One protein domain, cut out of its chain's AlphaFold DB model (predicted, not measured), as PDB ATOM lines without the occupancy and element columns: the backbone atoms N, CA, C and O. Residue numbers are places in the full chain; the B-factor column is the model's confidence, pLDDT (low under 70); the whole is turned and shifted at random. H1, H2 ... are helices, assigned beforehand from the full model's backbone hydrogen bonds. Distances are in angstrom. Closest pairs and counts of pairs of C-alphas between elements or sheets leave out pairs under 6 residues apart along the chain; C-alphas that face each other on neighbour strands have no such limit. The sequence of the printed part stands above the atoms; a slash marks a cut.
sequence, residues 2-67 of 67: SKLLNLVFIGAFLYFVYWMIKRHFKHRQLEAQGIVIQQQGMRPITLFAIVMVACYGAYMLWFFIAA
ATOM      1  N   SER A   2      12.343  50.963  37.349       60.00
ATOM      2  CA  SER A   2      13.340  51.500  36.392       60.00
ATOM      3  C   SER A   2      14.737  50.837  36.452       60.00
ATOM      4  O   SER A   2      15.410  50.715  35.433       60.00
ATOM      5  N   LYS A   3      15.177  50.336  37.617       60.28
ATOM      6  CA  LYS A   3      16.562  49.846  37.803       60.28
ATOM      7  C   LYS A   3      16.866  48.513  37.099       60.28
ATOM      8  O   LYS A   3      17.980  48.318  36.626       60.28
ATOM      9  N   LEU A   4      15.883  47.613  37.011       62.19
ATOM     10  CA  LEU A   4      16.044  46.304  36.361       62.19
ATOM     11  C   LEU A   4      16.128  46.430  34.837       62.19
ATOM     12  O   LEU A   4      16.959  45.769  34.220       62.19
ATOM     13  N   LEU A   5      15.327  47.320  34.242       65.00
ATOM     14  CA  LEU A   5      15.358  47.576  32.802       65.00
ATOM     15  C   LEU A   5      16.728  48.120  32.370       65.00
ATOM     16  O   LEU A   5      17.300  47.635  31.400       65.00
ATOM     17  N   ASN A   6      17.294  49.047  33.149       69.38
ATOM     18  CA  ASN A   6      18.622  49.600  32.884       69.38
ATOM     19  C   ASN A   6      19.728  48.535  32.963       69.38
ATOM     20  O   ASN A   6      20.613  48.521  32.115       69.38
ATOM     21  N   LEU A   7      19.667  47.613  33.930       76.00
ATOM     22  CA  LEU A   7      20.644  46.521  34.046       76.00
ATOM     23  C   LEU A   7      20.576  45.545  32.867       76.00
ATOM     24  O   LEU A   7      21.616  45.154  32.340       76.00
ATOM     25  N   VAL A   8      19.369  45.184  32.423       75.50
ATOM     26  CA  VAL A   8      19.182  44.321  31.247       75.50
ATOM     27  C   VAL A   8      19.675  45.020  29.981       75.50
ATOM     28  O   VAL A   8      20.354  44.396  29.168       75.50
ATOM     29  N   PHE A   9      19.405  46.318  29.836       75.12
ATOM     30  CA  PHE A   9      19.856  47.102  28.687       75.12
ATOM     31  C   PHE A   9      21.383  47.215  28.634       75.12
ATOM     32  O   PHE A   9      21.989  46.991  27.588       75.12
ATOM     33  N   ILE A  10      22.021  47.482  29.778       78.00
ATOM     34  CA  ILE A  10      23.483  47.503  29.907       78.00
ATOM     35  C   ILE A  10      24.064  46.118  29.597       78.00
ATOM     36  O   ILE A  10      25.026  46.017  28.839       78.00
ATOM     37  N   GLY A  11      23.466  45.046  30.122       81.00
ATOM     38  CA  GLY A  11      23.894  43.675  29.837       81.00
ATOM     39  C   GLY A  11      23.801  43.325  28.349       81.00
ATOM     40  O   GLY A  11      24.754  42.795  27.778       81.00
ATOM     41  N   ALA A  12      22.692  43.684  27.699       76.81
ATOM     42  CA  ALA A  12      22.493  43.480  26.267       76.81
ATOM     43  C   ALA A  12      23.489  44.298  25.427       76.81
ATOM     44  O   ALA A  12      24.061  43.776  24.468       76.81
ATOM     45  N   PHE A  13      23.752  45.548  25.816       76.75
ATOM     46  CA  PHE A  13      24.725  46.410  25.149       76.75
ATOM     47  C   PHE A  13      26.156  45.865  25.265       76.75
ATOM     48  O   PHE A  13      26.863  45.752  24.264       76.75
ATOM     49  N   LEU A  14      26.578  45.457  26.465       80.69
ATOM     50  CA  LEU A  14      27.902  44.870  26.687       80.69
ATOM     51  C   LEU A  14      28.083  43.560  25.909       80.69
ATOM     52  O   LEU A  14      29.119  43.359  25.273       80.69
ATOM     53  N   TYR A  15      27.065  42.696  25.902       80.88
ATOM     54  CA  TYR A  15      27.073  41.464  25.110       80.88
ATOM     55  C   TYR A  15      27.210  41.753  23.610       80.88
ATOM     56  O   TYR A  15      27.998  41.108  22.911       80.88
ATOM     57  N   PHE A  16      26.485  42.755  23.122       75.38
ATOM     58  CA  PHE A  16      26.527  43.180  21.731       75.38
ATOM     59  C   PHE A  16      27.916  43.696  21.317       75.38
ATOM     60  O   PHE A  16      28.452  43.272  20.288       75.38
ATOM     61  N   VAL A  17      28.535  44.553  22.136       77.88
ATOM     62  CA  VAL A  17      29.898  45.057  21.894       77.88
ATOM     63  C   VAL A  17      30.907  43.905  21.896       77.88
ATOM     64  O   VAL A  17      31.724  43.800  20.979       77.88
ATOM     65  N   TYR A  18      30.813  42.989  22.865       81.75
ATOM     66  CA  TYR A  18      31.663  41.797  22.918       81.75
ATOM     67  C   TYR A  18      31.540  40.937  21.650       81.75
ATOM     68  O   TYR A  18      32.551  40.545  21.056       81.75
ATOM     69  N   TRP A  19      30.312  40.665  21.198       81.12
ATOM     70  CA  TRP A  19      30.063  39.872  19.991       81.12
ATOM     71  C   TRP A  19      30.638  40.538  18.735       81.12
ATOM     72  O   TRP A  19      31.251  39.860  17.904       81.12
ATOM     73  N   MET A  20      30.506  41.863  18.622       75.81
ATOM     74  CA  MET A  20      31.044  42.640  17.505       75.81
ATOM     75  C   MET A  20      32.571  42.529  17.422       75.81
ATOM     76  O   MET A  20      33.113  42.208  16.361       75.81
ATOM     77  N   ILE A  21      33.254  42.725  18.554       79.75
ATOM     78  CA  ILE A  21      34.713  42.624  18.646       79.75
ATOM     79  C   ILE A  21      35.161  41.206  18.277       79.75
ATOM     80  O   ILE A  21      35.990  41.025  17.382       79.75
ATOM     81  N   LYS A  22      34.556  40.183  18.892       80.31
ATOM     82  CA  LYS A  22      34.872  38.772  18.622       80.31
ATOM     83  C   LYS A  22      34.727  38.418  17.139       80.31
ATOM     84  O   LYS A  22      35.567  37.708  16.584       80.31
ATOM     85  N   ARG A  23      33.675  38.914  16.484       73.50
ATOM     86  CA  ARG A  23      33.432  38.682  15.055       73.50
ATOM     87  C   ARG A  23      34.472  39.365  14.169       73.50
ATOM     88  O   ARG A  23      34.918  38.751  13.201       73.50
ATOM     89  N   HIS A  24      34.876  40.589  14.502       77.56
ATOM     90  CA  HIS A  24      35.887  41.326  13.743       77.56
ATOM     91  C   HIS A  24      37.248  40.615  13.769       77.56
ATOM     92  O   HIS A  24      37.846  40.379  12.718       77.56
ATOM     93  N   PHE A  25      37.689  40.181  14.953       79.38
ATOM     94  CA  PHE A  25      38.933  39.419  15.101       79.38
ATOM     95  C   PHE A  25      38.896  38.085  14.351       79.38
ATOM     96  O   PHE A  25      39.871  37.722  13.699       79.38
ATOM     97  N   LYS A  26      37.763  37.374  14.382       78.25
ATOM     98  CA  LYS A  26      37.618  36.098  13.671       78.25
ATOM     99  C   LYS A  26      37.710  36.267  12.150       78.25
ATOM    100  O   LYS A  26      38.362  35.458  11.501       78.25
ATOM    101  N   HIS A  27      37.127  37.327  11.587       75.12
ATOM    102  CA  HIS A  27      37.282  37.635  10.160       75.12
ATOM    103  C   HIS A  27      38.736  37.952   9.793       75.12
ATOM    104  O   HIS A  27      39.252  37.369   8.846       75.12
ATOM    105  N   ARG A  28      39.417  38.782  10.591       76.81
ATOM    106  CA  ARG A  28      40.838  39.128  10.396       76.81
ATOM    107  C   ARG A  28      41.758  37.905  10.427       76.81
ATOM    108  O   ARG A  28      42.672  37.802   9.617       76.81
ATOM    109  N   GLN A  29      41.510  36.964  11.340       78.38
ATOM    110  CA  GLN A  29      42.276  35.715  11.420       78.38
ATOM    111  C   GLN A  29      42.069  34.819  10.194       78.38
ATOM    112  O   GLN A  29      43.016  34.192   9.733       78.38
ATOM    113  N   LEU A  30      40.849  34.766   9.657       77.38
ATOM    114  CA  LEU A  30      40.523  33.935   8.497       77.38
ATOM    115  C   LEU A  30      41.045  34.548   7.186       77.38
ATOM    116  O   LEU A  30      41.533  33.819   6.326       77.38
ATOM    117  N   GLU A  31      41.039  35.881   7.079       75.94
ATOM    118  CA  GLU A  31      41.698  36.622   5.991       75.94
ATOM    119  C   GLU A  31      43.214  36.368   5.976       75.94
ATOM    120  O   GLU A  31      43.786  36.118   4.917       75.94
ATOM    121  N   ALA A  32      43.861  36.349   7.149       77.56
ATOM    122  CA  ALA A  32      45.293  36.059   7.272       77.56
ATOM    123  C   ALA A  32      45.670  34.622   6.856       77.56
ATOM    124  O   ALA A  32      46.823  34.364   6.519       77.56
ATOM    125  N   GLN A  33      44.711  33.692   6.856       83.56
ATOM    126  CA  GLN A  33      44.894  32.304   6.416       83.56
ATOM    127  C   GLN A  33      44.623  32.110   4.913       83.56
ATOM    128  O   GLN A  33      44.662  30.984   4.424       83.56
ATOM    129  N   GLY A  34      44.334  33.186   4.168       76.38
ATOM    130  CA  GLY A  34      44.047  33.126   2.731       76.38
ATOM    131  C   GLY A  34      42.663  32.562   2.389       76.38
ATOM    132  O   GLY A  34      42.360  32.345   1.216       76.38
ATOM    133  N   ILE A  35      41.800  32.340   3.388       74.94
ATOM    134  CA  ILE A  35      40.427  31.880   3.177       74.94
ATOM    135  C   ILE A  35      39.579  33.106   2.833       74.94
ATOM    136  O   ILE A  35      39.244  33.918   3.697       74.94
ATOM    137  N   VAL A  36      39.214  33.242   1.556       66.69
ATOM    138  CA  VAL A  36      38.306  34.298   1.087       66.69
ATOM    139  C   VAL A  36      36.889  33.969   1.553       66.69
ATOM    140  O   VAL A  36      36.108  33.315   0.865       66.69
ATOM    141  N   ILE A  37      36.550  34.404   2.763       66.31
ATOM    142  CA  ILE A  37      35.190  34.298   3.282       66.31
ATOM    143  C   ILE A  37      34.364  35.388   2.608       66.31
ATOM    144  O   ILE A  37      34.495  36.568   2.941       66.31
ATOM    145  N   GLN A  38      33.494  35.005   1.667       64.75
ATOM    146  CA  GLN A  38      32.441  35.905   1.198       64.75
ATOM    147  C   GLN A  38      31.689  36.428   2.422       64.75
ATOM    148  O   GLN A  38      31.250  35.642   3.263       64.75
ATOM    149  N   GLN A  39      31.547  37.750   2.542       64.44
ATOM    150  CA  GLN A  39      30.786  38.391   3.615       64.44
ATOM    151  C   GLN A  39      29.273  38.120   3.461       64.44
ATOM    152  O   GLN A  39      28.473  39.035   3.287       64.44
ATOM    153  N   GLN A  40      28.858  36.855   3.519       58.19
ATOM    154  CA  GLN A  40      27.471  36.451   3.700       58.19
ATOM    155  C   GLN A  40      27.146  36.553   5.188       58.19
ATOM    156  O   GLN A  40      27.337  35.630   5.977       58.19
ATOM    157  N   GLY A  41      26.711  37.735   5.607       63.69
ATOM    158  CA  GLY A  41      26.240  37.954   6.962       63.69
ATOM    159  C   GLY A  41      25.913  39.412   7.238       63.69
ATOM    160  O   GLY A  41      26.161  40.293   6.419       63.69
ATOM    161  N   MET A  42      25.342  39.657   8.415       65.81
ATOM    162  CA  MET A  42      24.951  40.997   8.851       65.81
ATOM    163  C   MET A  42      26.151  41.954   8.811       65.81
ATOM    164  O   MET A  42      27.162  41.718   9.480       65.81
ATOM    165  N   ARG A  43      26.043  43.012   7.996       75.44
ATOM    166  CA  ARG A  43      27.120  43.985   7.803       75.44
ATOM    167  C   ARG A  43      27.301  44.823   9.074       75.44
ATOM    168  O   ARG A  43      26.308  45.114   9.744       75.44
ATOM    169  N   PRO A  44      28.525  45.289   9.377       71.44
ATOM    170  CA  PRO A  44      28.777  46.158  10.530       71.44
ATOM    171  C   PRO A  44      27.873  47.397  10.550       71.44
ATOM    172  O   PRO A  44      27.380  47.780  11.604       71.44
ATOM    173  N   ILE A  45      27.580  47.969   9.377       77.62
ATOM    174  CA  ILE A  45      26.667  49.112   9.230       77.62
ATOM    175  C   ILE A  45      25.231  48.769   9.653       77.62
ATOM    176  O   ILE A  45      24.580  49.556  10.328       77.62
ATOM    177  N   THR A  46      24.745  47.574   9.308       77.38
ATOM    178  CA  THR A  46      23.411  47.094   9.689       77.38
ATOM    179  C   THR A  46      23.338  46.902  11.194       77.38
ATOM    180  O   THR A  46      22.353  47.257  11.830       77.38
ATOM    181  N   LEU A  47      24.423  46.394  11.770       74.12
ATOM    182  CA  LEU A  47      24.547  46.206  13.200       74.12
ATOM    183  C   LEU A  47      24.540  47.550  13.951       74.12
ATOM    184  O   LEU A  47      23.824  47.706  14.936       74.12
ATOM    185  N   PHE A  48      25.281  48.541  13.448       77.00
ATOM    186  CA  PHE A  48      25.286  49.902  13.985       77.00
ATOM    187  C   PHE A  48      23.909  50.570  13.874       77.00
ATOM    188  O   PHE A  48      23.433  51.171  14.835       77.00
ATOM    189  N   ALA A  49      23.229  50.405  12.736       80.06
ATOM    190  CA  ALA A  49      21.874  50.910  12.535       80.06
ATOM    191  C   ALA A  49      20.883  50.315  13.548       80.06
ATOM    192  O   ALA A  49      20.092  51.055  14.127       80.06
ATOM    193  N   ILE A  50      20.964  49.009  13.826       80.31
ATOM    194  CA  ILE A  50      20.125  48.348  14.841       80.31
ATOM    195  C   ILE A  50      20.347  48.965  16.228       80.31
ATOM    196  O   ILE A  50      19.375  49.238  16.927       80.31
ATOM    197  N   VAL A  51      21.597  49.234  16.622       80.19
ATOM    198  CA  VAL A  51      21.898  49.877  17.916       80.19
ATOM    199  C   VAL A  51      21.325  51.281  17.984       80.19
ATOM    200  O   VAL A  51      20.696  51.632  18.978       80.19
ATOM    201  N   MET A  52      21.519  52.080  16.934       83.31
ATOM    202  CA  MET A  52      21.003  53.448  16.891       83.31
ATOM    203  C   MET A  52      19.477  53.466  16.998       83.31
ATOM    204  O   MET A  52      18.932  54.224  17.797       83.31
ATOM    205  N   VAL A  53      18.792  52.582  16.266       82.88
ATOM    206  CA  VAL A  53      17.331  52.432  16.340       82.88
ATOM    207  C   VAL A  53      16.891  51.957  17.724       82.88
ATOM    208  O   VAL A  53      15.922  52.489  18.256       82.88
ATOM    209  N   ALA A  54      17.598  51.010  18.342       78.06
ATOM    210  CA  ALA A  54      17.272  50.535  19.683       78.06
ATOM    211  C   ALA A  54      17.429  51.638  20.744       78.06
ATOM    212  O   ALA A  54      16.532  51.826  21.563       78.06
ATOM    213  N   CYS A  55      18.528  52.397  20.711       80.50
ATOM    214  CA  CYS A  55      18.765  53.508  21.635       80.50
ATOM    215  C   CYS A  55      17.734  54.626  21.451       80.50
ATOM    216  O   CYS A  55      17.136  55.081  22.426       80.50
ATOM    217  N   TYR A  56      17.501  55.052  20.208       84.25
ATOM    218  CA  TYR A  56      16.566  56.136  19.923       84.25
ATOM    219  C   TYR A  56      15.116  55.717  20.186       84.25
ATOM    220  O   TYR A  56      14.361  56.455  20.811       84.25
ATOM    221  N   GLY A  57      14.740  54.500  19.789       79.19
ATOM    222  CA  GLY A  57      13.422  53.933  20.057       79.19
ATOM    223  C   GLY A  57      13.147  53.774  21.552       79.19
ATOM    224  O   GLY A  57      12.071  54.147  22.011       79.19
ATOM    225  N   ALA A  58      14.122  53.305  22.336       77.81
ATOM    226  CA  ALA A  58      13.992  53.233  23.792       77.81
ATOM    227  C   ALA A  58      13.836  54.623  24.428       77.81
ATOM    228  O   ALA A  58      13.002  54.795  25.317       77.81
ATOM    229  N   TYR A  59      14.587  55.621  23.948       81.94
ATOM    230  CA  TYR A  59      14.435  57.007  24.389       81.94
ATOM    231  C   TYR A  59      13.045  57.564  24.063       81.94
ATOM    232  O   TYR A  59      12.400  58.123  24.943       81.94
ATOM    233  N   MET A  60      12.552  57.368  22.836       79.81
ATOM    234  CA  MET A  60      11.207  57.804  22.446       79.81
ATOM    235  C   MET A  60      10.131  57.136  23.300       79.81
ATOM    236  O   MET A  60       9.244  57.817  23.798       79.81
ATOM    237  N   LEU A  61      10.214  55.820  23.512       79.94
ATOM    238  CA  LEU A  61       9.266  55.108  24.370       79.94
ATOM    239  C   LEU A  61       9.288  55.650  25.801       79.94
ATOM    240  O   LEU A  61       8.227  55.852  26.382       79.94
ATOM    241  N   TRP A  62      10.469  55.930  26.357       81.75
ATOM    242  CA  TRP A  62      10.577  56.574  27.665       81.75
ATOM    243  C   TRP A  62       9.948  57.972  27.663       81.75
ATOM    244  O   TRP A  62       9.161  58.276  28.551       81.75
ATOM    245  N   PHE A  63      10.228  58.789  26.651       82.00
ATOM    246  CA  PHE A  63       9.695  60.145  26.539       82.00
ATOM    247  C   PHE A  63       8.166  60.171  26.401       82.00
ATOM    248  O   PHE A  63       7.506  60.962  27.055       82.00
ATOM    249  N   PHE A  64       7.574  59.298  25.587       84.62
ATOM    250  CA  PHE A  64       6.124  59.315  25.362       84.62
ATOM    251  C   PHE A  64       5.310  58.605  26.448       84.62
ATOM    252  O   PHE A  64       4.120  58.877  26.578       84.62
ATOM    253  N   ILE A  65       5.908  57.664  27.183       83.88
ATOM    254  CA  ILE A  65       5.193  56.863  28.191       83.88
ATOM    255  C   ILE A  65       5.493  57.346  29.616       83.88
ATOM    256  O   ILE A  65       4.664  57.157  30.504       83.88
ATOM    257  N   ALA A  66       6.675  57.916  29.862       68.12
ATOM    258  CA  ALA A  66       7.173  58.190  31.208       68.12
ATOM    259  C   ALA A  66       7.674  59.626  31.455       68.12
ATOM    260  O   ALA A  66       7.980  59.918  32.614       68.12
ATOM    261  N   ALA A  67       7.783  60.485  30.433       56.84
ATOM    262  CA  ALA A  67       8.007  61.928  30.614       56.84
ATOM    263  C   ALA A  67       6.672  62.683  30.659       56.84
ATOM    264  O   ALA A  67       6.632  63.714  31.367       56.84
TER     265      ALA A  67
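AT A GLANCE: This is residues 2 to 67 of the 67 residues of an uncharacterized protein of Thiosulfativibrio zosterae (UniProt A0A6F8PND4). A long, narrow hairpin-like U: the long helix H1 runs out, an unnamed loop of residues 33 to 43 turns back, and the shorter helix H2 folds back alongside H1, with a gap between them. Residues 2 to 8, which belong to H1, stand free, as do residues 28 to 34 at the turn, of which 28 to 32 belong to H1, and residues 59 to 67, of which 59 to 66 belong to H2. The printed part has 66 residues with two named helices, H1 then H2, and no named strand, and its class is all helix. It is only just extended, close to loose, with a radius of gyration of the C-alphas of 16.4 A, and only just a rod, spanning 54 by 19 by 11 A.

HOW THE PARTS SIT: H1, residues 2 to 32, and H2, residues 44 to 66, are near each other, their closest C-alphas 8.1 A apart. In both, every backbone O i to N i+4 pair is within hydrogen-bond range.

IN THESE COORDINATES: H1 is 45.9 A long from C-alpha 2 at (13.340, 51.500, 36.392). H2 is 32.2 A long, ending at C-alpha 66 at (7.173, 58.190, 31.208).

THE WHOLE: The C-alphas farthest apart, Gly 34 and Ala 67, are 53.9 A apart. The link is long, 11 residues. The printed part has no cut. The model's pLDDT is under 70 at residues 2 to 6, 36 to 42 and 66 to 67.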